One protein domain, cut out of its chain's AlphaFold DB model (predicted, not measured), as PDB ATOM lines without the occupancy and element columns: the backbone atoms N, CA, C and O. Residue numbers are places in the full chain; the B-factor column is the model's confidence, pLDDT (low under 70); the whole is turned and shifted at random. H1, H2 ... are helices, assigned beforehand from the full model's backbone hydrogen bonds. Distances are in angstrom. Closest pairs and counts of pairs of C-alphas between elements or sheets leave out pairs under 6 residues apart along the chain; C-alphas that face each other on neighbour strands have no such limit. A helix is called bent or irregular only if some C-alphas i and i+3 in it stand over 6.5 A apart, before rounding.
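Overview. This is residues 11 to 55 and 65 to 92 of the 145 residues of the protein "Putative coat protein YlbD-like" of Melghiribacillus thermohalophilus (UniProt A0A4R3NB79). H5 and H6 follow each other end to end as a long bowed arm along one side of the domain, with H1 and H2 in the middle beneath it and H4 on the far side. H3 closes one side between H6 and H4, while H2 bridges from H5 to H4, and the helices meet at few points. The printed part has 73 residues with six named helices, H1 to H6 in order along the chain, and no named strand; the class is all helix. The whole is compact, with a radius of gyration of the C-alphas of 12.3 A, and the C-alphas span 36 by 28 by 21 A along their three main axes.

Along the chain. The longest helix is H5, residues 65 to 77, 18.2 A from first to last C-alpha; it begins at C-alpha 65 at (21.236, 45.979, 138.667). H6, residues 81 to 92, is 15.9 A long and ends at C-alpha 92 at (54.092, 56.509, 150.577). H1, residues 11 to 17, begins at C-alpha 11 at (40.386, 55.397, 142.421). H2, residues 19 to 28, is 14.4 A long, and H3, residues 33 to 42, is 14.1 A long. H4 holds residues 47 to 52; it is neither bent nor irregular, but only just: C-alphas 48 and 51 are 6.4 A apart.

Arrangement. H5 touches H2 at a steep tilt of 55 degrees, the same way; their closest C-alphas, those of Pro 19 and Leu 69, are 7.2 A apart. H2 and H4 only just touch, with 3 pairs of C-alphas within 8 A, the closest those of Glu 20 and Phe 52 at 5.1 A; they are about perpendicular, at 86 degrees. H1 is close to but not clearly touching H3, about perpendicular at 90 degrees, with Phe 11 and Phe 36 the closest C-alphas at 6.9 A. H1 and H5 are near each other, with 6 pairs of C-alphas within 10 A. H3 and H6 are close but not clearly touching, with the C-alphas of Gln 33 and Val 84 closest at 6.1 A. H5 and H6 meet only through their link. H4 and H6 are apart. In H1, H2, H3, H5 and H6 every O i to N i+4 pair is within hydrogen-bond range; in H4 0 of 2 are, beside 2 of 3 O i to N i+3 pairs.

Size, cuts and confidence. The two C-alphas farthest apart, those of Lys 55 and Gln 90, are 37.3 A apart. Residues 56 to 64 are not printed, and C-alphas 55 and 65 are 14.9 A apart across this cut, on the link from H4 to H5. The links printed whole are tight. The mean pLDDT of the printed part is 79.3; 15 residues are under 70, namely 54 to 55, 65 to 67, 75 to 82, 85 and 92.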
ATOM      1  N   PHE A  11      40.479  56.554 143.315       86.56
ATOM      2  CA  PHE A  11      40.386  55.397 142.421       86.56
ATOM      3  C   PHE A  11      39.139  54.545 142.694       86.56
ATOM      4  O   PHE A  11      38.491  54.054 141.772       86.56
ATOM      5  N   LYS A  12      38.745  54.399 143.964       83.19
ATOM      6  CA  LYS A  12      37.521  53.689 144.353       83.19
ATOM      7  C   LYS A  12      36.272  54.392 143.814       83.19
ATOM      8  O   LYS A  12      35.370  53.713 143.331       83.19
ATOM      9  N   GLN A  13      36.225  55.725 143.861       85.94
ATOM     10  CA  GLN A  13      35.139  56.504 143.254       85.94
ATOM     11  C   GLN A  13      35.111  56.349 141.733       85.94
ATOM     12  O   GLN A  13      34.041  56.136 141.170       85.94
ATOM     13  N   PHE A  14      36.277  56.368 141.088       88.31
ATOM     14  CA  PHE A  14      36.401  56.121 139.656       88.31
ATOM     15  C   PHE A  14      35.829  54.746 139.274       88.31
ATOM     16  O   PHE A  14      34.920  54.654 138.452       88.31
ATOM     17  N   ILE A  15      36.252  53.669 139.941       87.25
ATOM     18  CA  ILE A  15      35.764  52.312 139.646       87.25
ATOM     19  C   ILE A  15      34.240  52.192 139.817       87.25
ATOM     20  O   ILE A  15      33.592  51.473 139.055       87.25
ATOM     21  N   GLN A  16      33.640  52.906 140.777       81.12
ATOM     22  CA  GLN A  16      32.179  52.916 140.958       81.12
ATOM     23  C   GLN A  16      31.428  53.471 139.743       81.12
ATOM     24  O   GLN A  16      30.314  53.027 139.473       81.12
ATOM     25  N   GLN A  17      32.030  54.404 139.003       84.19
ATOM     26  CA  GLN A  17      31.464  54.942 137.762       84.19
ATOM     27  C   GLN A  17      31.698  54.013 136.556       84.19
ATOM     28  O   GLN A  17      31.075  54.192 135.511       84.19
ATOM     29  N   HIS A  18      32.552  52.991 136.698       86.00
ATOM     30  CA  HIS A  18      32.951  52.069 135.632       86.00
ATOM     31  C   HIS A  18      32.630  50.600 135.982       86.00
ATOM     32  O   HIS A  18      33.531  49.779 136.176       86.00
ATOM     33  N   PRO A  19      31.345  50.204 136.018       83.69
ATOM     34  CA  PRO A  19      30.953  48.839 136.373       83.69
ATOM     35  C   PRO A  19      31.479  47.769 135.401       83.69
ATOM     36  O   PRO A  19      31.773  46.645 135.814       83.69
ATOM     37  N   GLU A  20      31.647  48.110 134.122       86.00
ATOM     38  CA  GLU A  20      32.207  47.194 133.120       86.00
ATOM     39  C   GLU A  20      33.690  46.892 133.379       86.00
ATOM     40  O   GLU A  20      34.142  45.782 133.102       86.00
ATOM     41  N   LEU A  21      34.434  47.827 133.985       87.75
ATOM     42  CA  LEU A  21      35.808  47.583 134.423       87.75
ATOM     43  C   LEU A  21      35.839  46.534 135.541       87.75
ATOM     44  O   LEU A  21      36.592  45.569 135.454       87.75
ATOM     45  N   ILE A  22      34.967  46.664 136.549       84.38
ATOM     46  CA  ILE A  22      34.845  45.682 137.646       84.38
ATOM     47  C   ILE A  22      34.583  44.287 137.093       84.38
ATOM     48  O   ILE A  22      35.196  43.302 137.510       84.38
ATOM     49  N   ARG A  23      33.659  44.209 136.138       83.88
ATOM     50  CA  ARG A  23      33.291  42.955 135.503       83.88
ATOM     51  C   ARG A  23      34.457  42.363 134.713       83.88
ATOM     52  O   ARG A  23      34.741  41.184 134.889       83.88
ATOM     53  N   HIS A  24      35.160  43.175 133.928       87.31
ATOM     54  CA  HIS A  24      36.321  42.749 133.153       87.31
ATOM     55  C   HIS A  24      37.440  42.191 134.037       87.31
ATOM     56  O   HIS A  24      37.897  41.073 133.807       87.31
ATOM     57  N   VAL A  25      37.834  42.921 135.083       87.19
ATOM     58  CA  VAL A  25      38.892  42.482 136.004       87.19
ATOM     59  C   VAL A  25      38.511  41.163 136.677       87.19
ATOM     60  O   VAL A  25      39.329  40.252 136.785       87.19
ATOM     61  N   ARG A  26      37.238  41.012 137.064       81.81
ATOM     62  CA  ARG A  26      36.728  39.781 137.680       81.81
ATOM     63  C   ARG A  26      36.694  38.601 136.712       81.81
ATOM     64  O   ARG A  26      37.122  37.511 137.083       81.81
ATOM     65  N   GLU A  27      36.146  38.795 135.514       84.50
ATOM     66  CA  GLU A  27      36.038  37.748 134.489       84.50
ATOM     67  C   GLU A  27      37.428  37.237 134.087       84.50
ATOM     68  O   GLU A  27      37.620  36.029 133.956       84.50
ATOM     69  N   ASN A  28      38.410  38.139 133.995       85.69
ATOM     70  CA  ASN A  28      39.791  37.806 133.647       85.69
ATOM     71  C   ASN A  28      40.669  37.430 134.856       85.69
ATOM     72  O   ASN A  28      41.810  37.016 134.669       85.69
ATOM     73  N   LYS A  29      40.146  37.522 136.090       83.06
ATOM     74  CA  LYS A  29      40.888  37.303 137.350       83.06
ATOM     75  C   LYS A  29      42.182  38.125 137.431       83.06
ATOM     76  O   LYS A  29      43.203  37.646 137.927       83.06
ATOM     77  N   GLU A  30      42.142  39.348 136.920       84.88
ATOM     78  CA  GLU A  30      43.280  40.261 136.941       84.88
ATOM     79  C   GLU A  30      43.373  41.001 138.276       84.88
ATOM     80  O   GLU A  30      42.390  41.121 139.006       84.88
ATOM     81  N   SER A  31      44.564  41.514 138.593       84.00
ATOM     82  CA  SER A  31      44.741  42.395 139.748       84.00
ATOM     83  C   SER A  31      44.370  43.831 139.396       84.00
ATOM     84  O   SER A  31      44.536  44.268 138.258       84.00
ATOM     85  N   TRP A  32      43.949  44.597 140.397       86.06
ATOM     86  CA  TRP A  32      43.662  46.027 140.267       86.06
ATOM     87  C   TRP A  32      44.901  46.909 140.148       86.06
ATOM     88  O   TRP A  32      44.783  48.051 139.714       86.06
ATOM     89  N   GLN A  33      46.082  46.391 140.485       84.56
ATOM     90  CA  GLN A  33      47.338  47.137 140.424       84.56
ATOM     91  C   GLN A  33      47.622  47.786 139.050       84.56
ATOM     92  O   GLN A  33      47.777  49.002 139.019       84.56
ATOM     93  N   PRO A  34      47.627  47.067 137.908       87.81
ATOM     94  CA  PRO A  34      47.882  47.681 136.597       87.81
ATOM     95  C   PRO A  34      46.855  48.757 136.207       87.81
ATOM     96  O   PRO A  34      47.186  49.716 135.509       87.81
ATOM     97  N   TYR A  35      45.611  48.614 136.666       89.44
ATOM     98  CA  TYR A  35      44.544  49.586 136.436       89.44
ATOM     99  C   TYR A  35      44.726  50.834 137.293       89.44
ATOM    100  O   TYR A  35      44.565  51.947 136.795       89.44
ATOM    101  N   PHE A  36      45.101  50.640 138.558       87.75
ATOM    102  CA  PHE A  36      45.455  51.720 139.466       87.75
ATOM    103  C   PHE A  36      46.666  52.492 138.946       87.75
ATOM    104  O   PHE A  36      46.604  53.713 138.873       87.75
ATOM    105  N   ASP A  37      47.722  51.797 138.521       87.44
ATOM    106  CA  ASP A  37      48.923  52.421 137.968       87.44
ATOM    107  C   ASP A  37      48.560  53.256 136.735       87.44
ATOM    108  O   ASP A  37      48.873  54.442 136.679       87.44
ATOM    109  N   ARG A  38      47.817  52.692 135.772       91.00
ATOM    110  CA  ARG A  38      47.364  53.446 134.592       91.00
ATOM    111  C   ARG A  38      46.547  54.679 134.977       91.00
ATOM    112  O   ARG A  38      46.826  55.757 134.465       91.00
ATOM    113  N   TRP A  39      45.570  54.532 135.869       91.44
ATOM    114  CA  TRP A  39      44.751  55.651 136.336       91.44
ATOM    115  C   TRP A  39      45.602  56.712 137.051       91.44
ATOM    116  O   TRP A  39      45.409  57.904 136.842       91.44
ATOM    117  N   MET A  40      46.605  56.295 137.823       85.50
ATOM    118  CA  MET A  40      47.540  57.184 138.512       85.50
ATOM    119  C   MET A  40      48.449  57.953 137.536       85.50
ATOM    120  O   MET A  40      48.751  59.117 137.792       85.50
ATOM    121  N   TYR A  41      48.891  57.329 136.437       88.25
ATOM    122  CA  TYR A  41      49.786  57.949 135.448       88.25
ATOM    123  C   TYR A  41      49.057  58.798 134.399       88.25
ATOM    124  O   TYR A  41      49.544  59.870 134.047       88.25
ATOM    125  N   TYR A  42      47.924  58.317 133.884       90.75
ATOM    126  CA  TYR A  42      47.223  58.916 132.741       90.75
ATOM    127  C   TYR A  42      45.883  59.562 133.111       90.75
ATOM    128  O   TYR A  42      45.308  60.277 132.296       90.75
ATOM    129  N   GLY A  43      45.395  59.348 134.334       88.50
ATOM    130  CA  GLY A  43      44.129  59.899 134.807       88.50
ATOM    131  C   GLY A  43      42.895  59.169 134.275       88.50
ATOM    132  O   GLY A  43      42.967  58.093 133.672       88.50
ATOM    133  N   GLU A  44      41.736  59.773 134.532       88.25
ATOM    134  CA  GLU A  44      40.424  59.297 134.079       88.25
ATOM    135  C   GLU A  44      40.124  59.627 132.607       88.25
ATOM    136  O   GLU A  44      39.286  58.969 131.991       88.25
ATOM    137  N   ASP A  45      40.854  60.584 132.025       87.06
ATOM    138  CA  ASP A  45      40.723  61.004 130.625       87.06
ATOM    139  C   ASP A  45      41.429  60.066 129.625       87.06
ATOM    140  O   ASP A  45      41.337  60.278 128.414       87.06
ATOM    141  N   ASP A  46      42.134  59.026 130.091       90.12
ATOM    142  CA  ASP A  46      42.790  58.054 129.206       90.12
ATOM    143  C   ASP A  46      41.739  57.344 128.311       90.12
ATOM    144  O   ASP A  46      40.808  56.714 128.834       90.12
ATOM    145  N   PRO A  47      41.892  57.369 126.968       90.44
ATOM    146  CA  PRO A  47      40.992  56.685 126.030       90.44
ATOM    147  C   PRO A  47      40.825  55.182 126.297       90.44
ATOM    148  O   PRO A  47      39.840  54.567 125.887       90.44
ATOM    149  N   TYR A  48      41.766  54.558 127.006       89.81
ATOM    150  CA  TYR A  48      41.658  53.186 127.492       89.81
ATOM    151  C   TYR A  48      40.365  52.941 128.275       89.81
ATOM    152  O   TYR A  48      39.798  51.850 128.184       89.81
ATOM    153  N   TRP A  49      39.876  53.938 129.019       90.69
ATOM    154  CA  TRP A  49      38.671  53.816 129.836       90.69
ATOM    155  C   TRP A  49      37.374  53.882 129.022       90.69
ATOM    156  O   TRP A  49      36.341  53.409 129.500       90.69
ATOM    157  N   ASP A  50      37.409  54.373 127.778       88.69
ATOM    158  CA  ASP A  50      36.221  54.494 126.920       88.69
ATOM    159  C   ASP A  50      35.547  53.148 126.653       88.69
ATOM    160  O   ASP A  50      34.321  53.056 126.585       88.69
ATOM    161  N   ARG A  51      36.334  52.070 126.589       88.00
ATOM    162  CA  ARG A  51      35.821  50.703 126.406       88.00
ATOM    163  C   ARG A  51      35.005  50.190 127.597       88.00
ATOM    164  O   ARG A  51      34.283  49.207 127.457       88.00
ATOM    165  N   PHE A  52      35.140  50.840 128.752       86.69
ATOM    166  CA  PHE A  52      34.453  50.511 129.999       86.69
ATOM    167  C   PHE A  52      33.388  51.546 130.380       86.69
ATOM    168  O   PHE A  52      32.790  51.437 131.454       86.69
ATOM    169  N   LYS A  53      33.145  52.559 129.538       81.12
ATOM    170  CA  LYS A  53      32.005  53.468 129.700       81.12
ATOM    171  C   LYS A  53      30.724  52.705 129.353       81.12
ATOM    172  O   LYS A  53      30.685  51.948 128.380       81.12
ATOM    173  N   GLU A  54      29.671  52.869 130.156       67.56
ATOM    174  CA  GLU A  54      28.385  52.227 129.862       67.56
ATOM    175  C   GLU A  54      27.889  52.677 128.478       67.56
ATOM    176  O   GLU A  54      27.730  53.868 128.207       67.56
ATOM    177  N   LYS A  55      27.609  51.714 127.589       60.41
ATOM    178  CA  LYS A  55      26.922  52.013 126.328       60.41
ATOM    179  C   LYS A  55      25.538  52.590 126.662       60.41
ATOM    180  O   LYS A  55      24.823  51.965 127.449       60.41
ATOM    181  N   LYS A  65      19.869  45.691 139.146       60.31
ATOM    182  CA  LYS A  65      21.236  45.979 138.667       60.31
ATOM    183  C   LYS A  65      22.086  46.597 139.785       60.31
ATOM    184  O   LYS A  65      23.254  46.256 139.923       60.31
ATOM    185  N   GLN A  66      21.482  47.444 140.622       63.78
ATOM    186  CA  GLN A  66      22.168  48.117 141.724       63.78
ATOM    187  C   GLN A  66      22.551  47.137 142.844       63.78
ATOM    188  O   GLN A  66      23.665  47.217 143.349       63.78
ATOM    189  N   GLU A  67      21.693  46.167 143.181       68.56
ATOM    190  CA  GLU A  67      22.031  45.096 144.134       68.56
ATOM    191  C   GLU A  67      23.139  44.176 143.603       68.56
ATOM    192  O   GLU A  67      24.039  43.785 144.348       68.56
ATOM    193  N   GLY A  68      23.111  43.846 142.306       71.12
ATOM    194  CA  GLY A  68      24.176  43.080 141.653       71.12
ATOM    195  C   GLY A  68      25.514  43.820 141.675       71.12
ATOM    196  O   GLY A  68      26.526  43.242 142.062       71.12
ATOM    197  N   LEU A  69      25.509  45.112 141.342       71.06
ATOM    198  CA  LEU A  69      26.689  45.976 141.408       71.06
ATOM    199  C   LEU A  69      27.219  46.125 142.834       71.06
ATOM    200  O   LEU A  69      28.420  45.992 143.039       71.06
ATOM    201  N   GLN A  70      26.349  46.315 143.826       74.06
ATOM    202  CA  GLN A  70      26.750  46.372 145.235       74.06
ATOM    203  C   GLN A  70      27.385  45.058 145.702       74.06
ATOM    204  O   GLN A  70      28.405  45.079 146.381       74.06
ATOM    205  N   LYS A  71      26.847  43.900 145.297       75.06
ATOM    206  CA  LYS A  71      27.457  42.595 145.602       75.06
ATOM    207  C   LYS A  71      28.823  42.426 144.936       75.06
ATOM    208  O   LYS A  71      29.746  41.930 145.577       75.06
ATOM    209  N   LEU A  72      28.966  42.854 143.679       70.00
ATOM    210  CA  LEU A  72      30.256  42.870 142.981       70.00
ATOM    211  C   LEU A  72      31.257  43.784 143.693       70.00
ATOM    212  O   LEU A  72      32.412  43.407 143.863       70.00
ATOM    213  N   PHE A  73      30.796  44.943 144.157       71.50
ATOM    214  CA  PHE A  73      31.606  45.931 144.855       71.50
ATOM    215  C   PHE A  73      32.058  45.452 146.240       71.50
ATOM    216  O   PHE A  73      33.236  45.538 146.570       71.50
ATOM    217  N   ASN A  74      31.154  44.860 147.019       71.81
ATOM    218  CA  ASN A  74      31.479  44.279 148.322       71.81
ATOM    219  C   ASN A  74      32.449  43.097 148.186       71.81
ATOM    220  O   ASN A  74      33.287  42.868 149.052       71.81
ATOM    221  N   MET A  75      32.365  42.330 147.097       66.69
ATOM    222  CA  MET A  75      33.307  41.240 146.838       66.69
ATOM    223  C   MET A  75      34.671  41.762 146.363       66.69
ATOM    224  O   MET A  75      35.701  41.205 146.737       66.69
ATOM    225  N   LEU A  76      34.675  42.845 145.580       67.19
ATOM    226  CA  LEU A  76      35.873  43.569 145.160       67.19
ATOM    227  C   LEU A  76      36.640  44.143 146.362       67.19
ATOM    228  O   LEU A  76      37.862  44.013 146.437       67.19
ATOM    229  N   GLU A  77      35.917  44.737 147.310       64.38
ATOM    230  CA  GLU A  77      36.495  45.376 148.492       64.38
ATOM    231  C   GLU A  77      37.349  44.419 149.330       64.38
ATOM    232  O   GLU A  77      38.350  44.841 149.895       64.38
ATOM    233  N   ASN A  78      37.009  43.130 149.334       63.16
ATOM    234  CA  ASN A  78      37.651  42.131 150.185       63.16
ATOM    235  C   ASN A  78      38.800  41.346 149.522       63.16
ATOM    236  O   ASN A  78      39.447  40.560 150.208       63.16
ATOM    237  N   MET A  79      39.028  41.458 148.205       63.78
ATOM    238  CA  MET A  79      39.942  40.534 147.498       63.78
ATOM    239  C   MET A  79      41.244  41.173 146.992       63.78
ATOM    240  O   MET A  79      42.276  40.502 146.982       63.78
ATOM    241  N   ASP A  80      41.222  42.448 146.583       66.81
ATOM    242  CA  ASP A  80      42.395  43.092 145.956       66.81
ATOM    243  C   ASP A  80      42.726  44.497 146.486       66.81
ATOM    244  O   ASP A  80      43.848  44.973 146.296       66.81
ATOM    245  N   LEU A  81      41.802  45.168 147.186       67.06
ATOM    246  CA  LEU A  81      42.088  46.491 147.752       67.06
ATOM    247  C   LEU A  81      43.134  46.426 148.868       67.06
ATOM    248  O   LEU A  81      43.960  47.331 148.946       67.06
ATOM    249  N   ASP A  82      43.185  45.345 149.651       69.25
ATOM    250  CA  ASP A  82      44.235  45.133 150.656       69.25
ATOM    251  C   ASP A  82      45.644  45.143 150.046       69.25
ATOM    252  O   ASP A  82      46.582  45.686 150.632       69.25
ATOM    253  N   LYS A  83      45.816  44.581 148.841       70.88
ATOM    254  CA  LYS A  83      47.116  44.552 148.152       70.88
ATOM    255  C   LYS A  83      47.496  45.920 147.604       70.88
ATOM    256  O   LYS A  83      48.629  46.351 147.791       70.88
ATOM    257  N   VAL A  84      46.551  46.617 146.969       72.94
ATOM    258  CA  VAL A  84      46.770  47.986 146.473       72.94
ATOM    259  C   VAL A  84      47.074  48.930 147.638       72.94
ATOM    260  O   VAL A  84      48.019  49.714 147.564       72.94
ATOM    261  N   GLN A  85      46.339  48.808 148.744       69.56
ATOM    262  CA  GLN A  85      46.568  49.575 149.962       69.56
ATOM    263  C   GLN A  85      47.959  49.303 150.541       69.56
ATOM    264  O   GLN A  85      48.695  50.250 150.803       69.56
ATOM    265  N   LYS A  86      48.360  48.034 150.658       75.25
ATOM    266  CA  LYS A  86      49.696  47.661 151.137       75.25
ATOM    267  C   LYS A  86      50.813  48.189 150.231       75.25
ATOM    268  O   LYS A  86      51.808  48.710 150.731       75.25
ATOM    269  N   ASN A  87      50.657  48.090 148.911       70.81
ATOM    270  CA  ASN A  87      51.640  48.618 147.962       70.81
ATOM    271  C   ASN A  87      51.735  50.147 148.050       70.81
ATOM    272  O   ASN A  87      52.830  50.697 148.013       70.81
ATOM    273  N   ILE A  88      50.614  50.846 148.228       73.12
ATOM    274  CA  ILE A  88      50.610  52.299 148.423       73.12
ATOM    275  C   ILE A  88      51.227  52.695 149.757       73.12
ATOM    276  O   ILE A  88      51.970  53.662 149.794       73.12
ATOM    277  N   GLU A  89      50.990  51.962 150.841       71.94
ATOM    278  CA  GLU A  89      51.673  52.215 152.113       71.94
ATOM    279  C   GLU A  89      53.197  52.082 151.964       71.94
ATOM    280  O   GLU A  89      53.946  52.903 152.497       71.94
ATOM    281  N   GLN A  90      53.664  51.114 151.167       72.00
ATOM    282  CA  GLN A  90      55.078  50.979 150.810       72.00
ATOM    283  C   GLN A  90      55.578  52.145 149.944       72.00
ATOM    284  O   GLN A  90      56.660  52.665 150.211       72.00
ATOM    285  N   ILE A  91      54.800  52.597 148.951       70.00
ATOM    286  CA  ILE A  91      55.153  53.745 148.098       70.00
ATOM    287  C   ILE A  91      55.164  55.044 148.907       70.00
ATOM    288  O   ILE A  91      56.126  55.794 148.822       70.00
ATOM    289  N   SER A  92      54.151  55.319 149.724       61.84
ATOM    290  CA  SER A  92      54.092  56.509 150.577       61.84
ATOM    291  C   SER A  92      55.204  56.494 151.627       61.84
ATOM    292  O   SER A  92      55.812  57.531 151.890       61.84
TER     293      SER A  92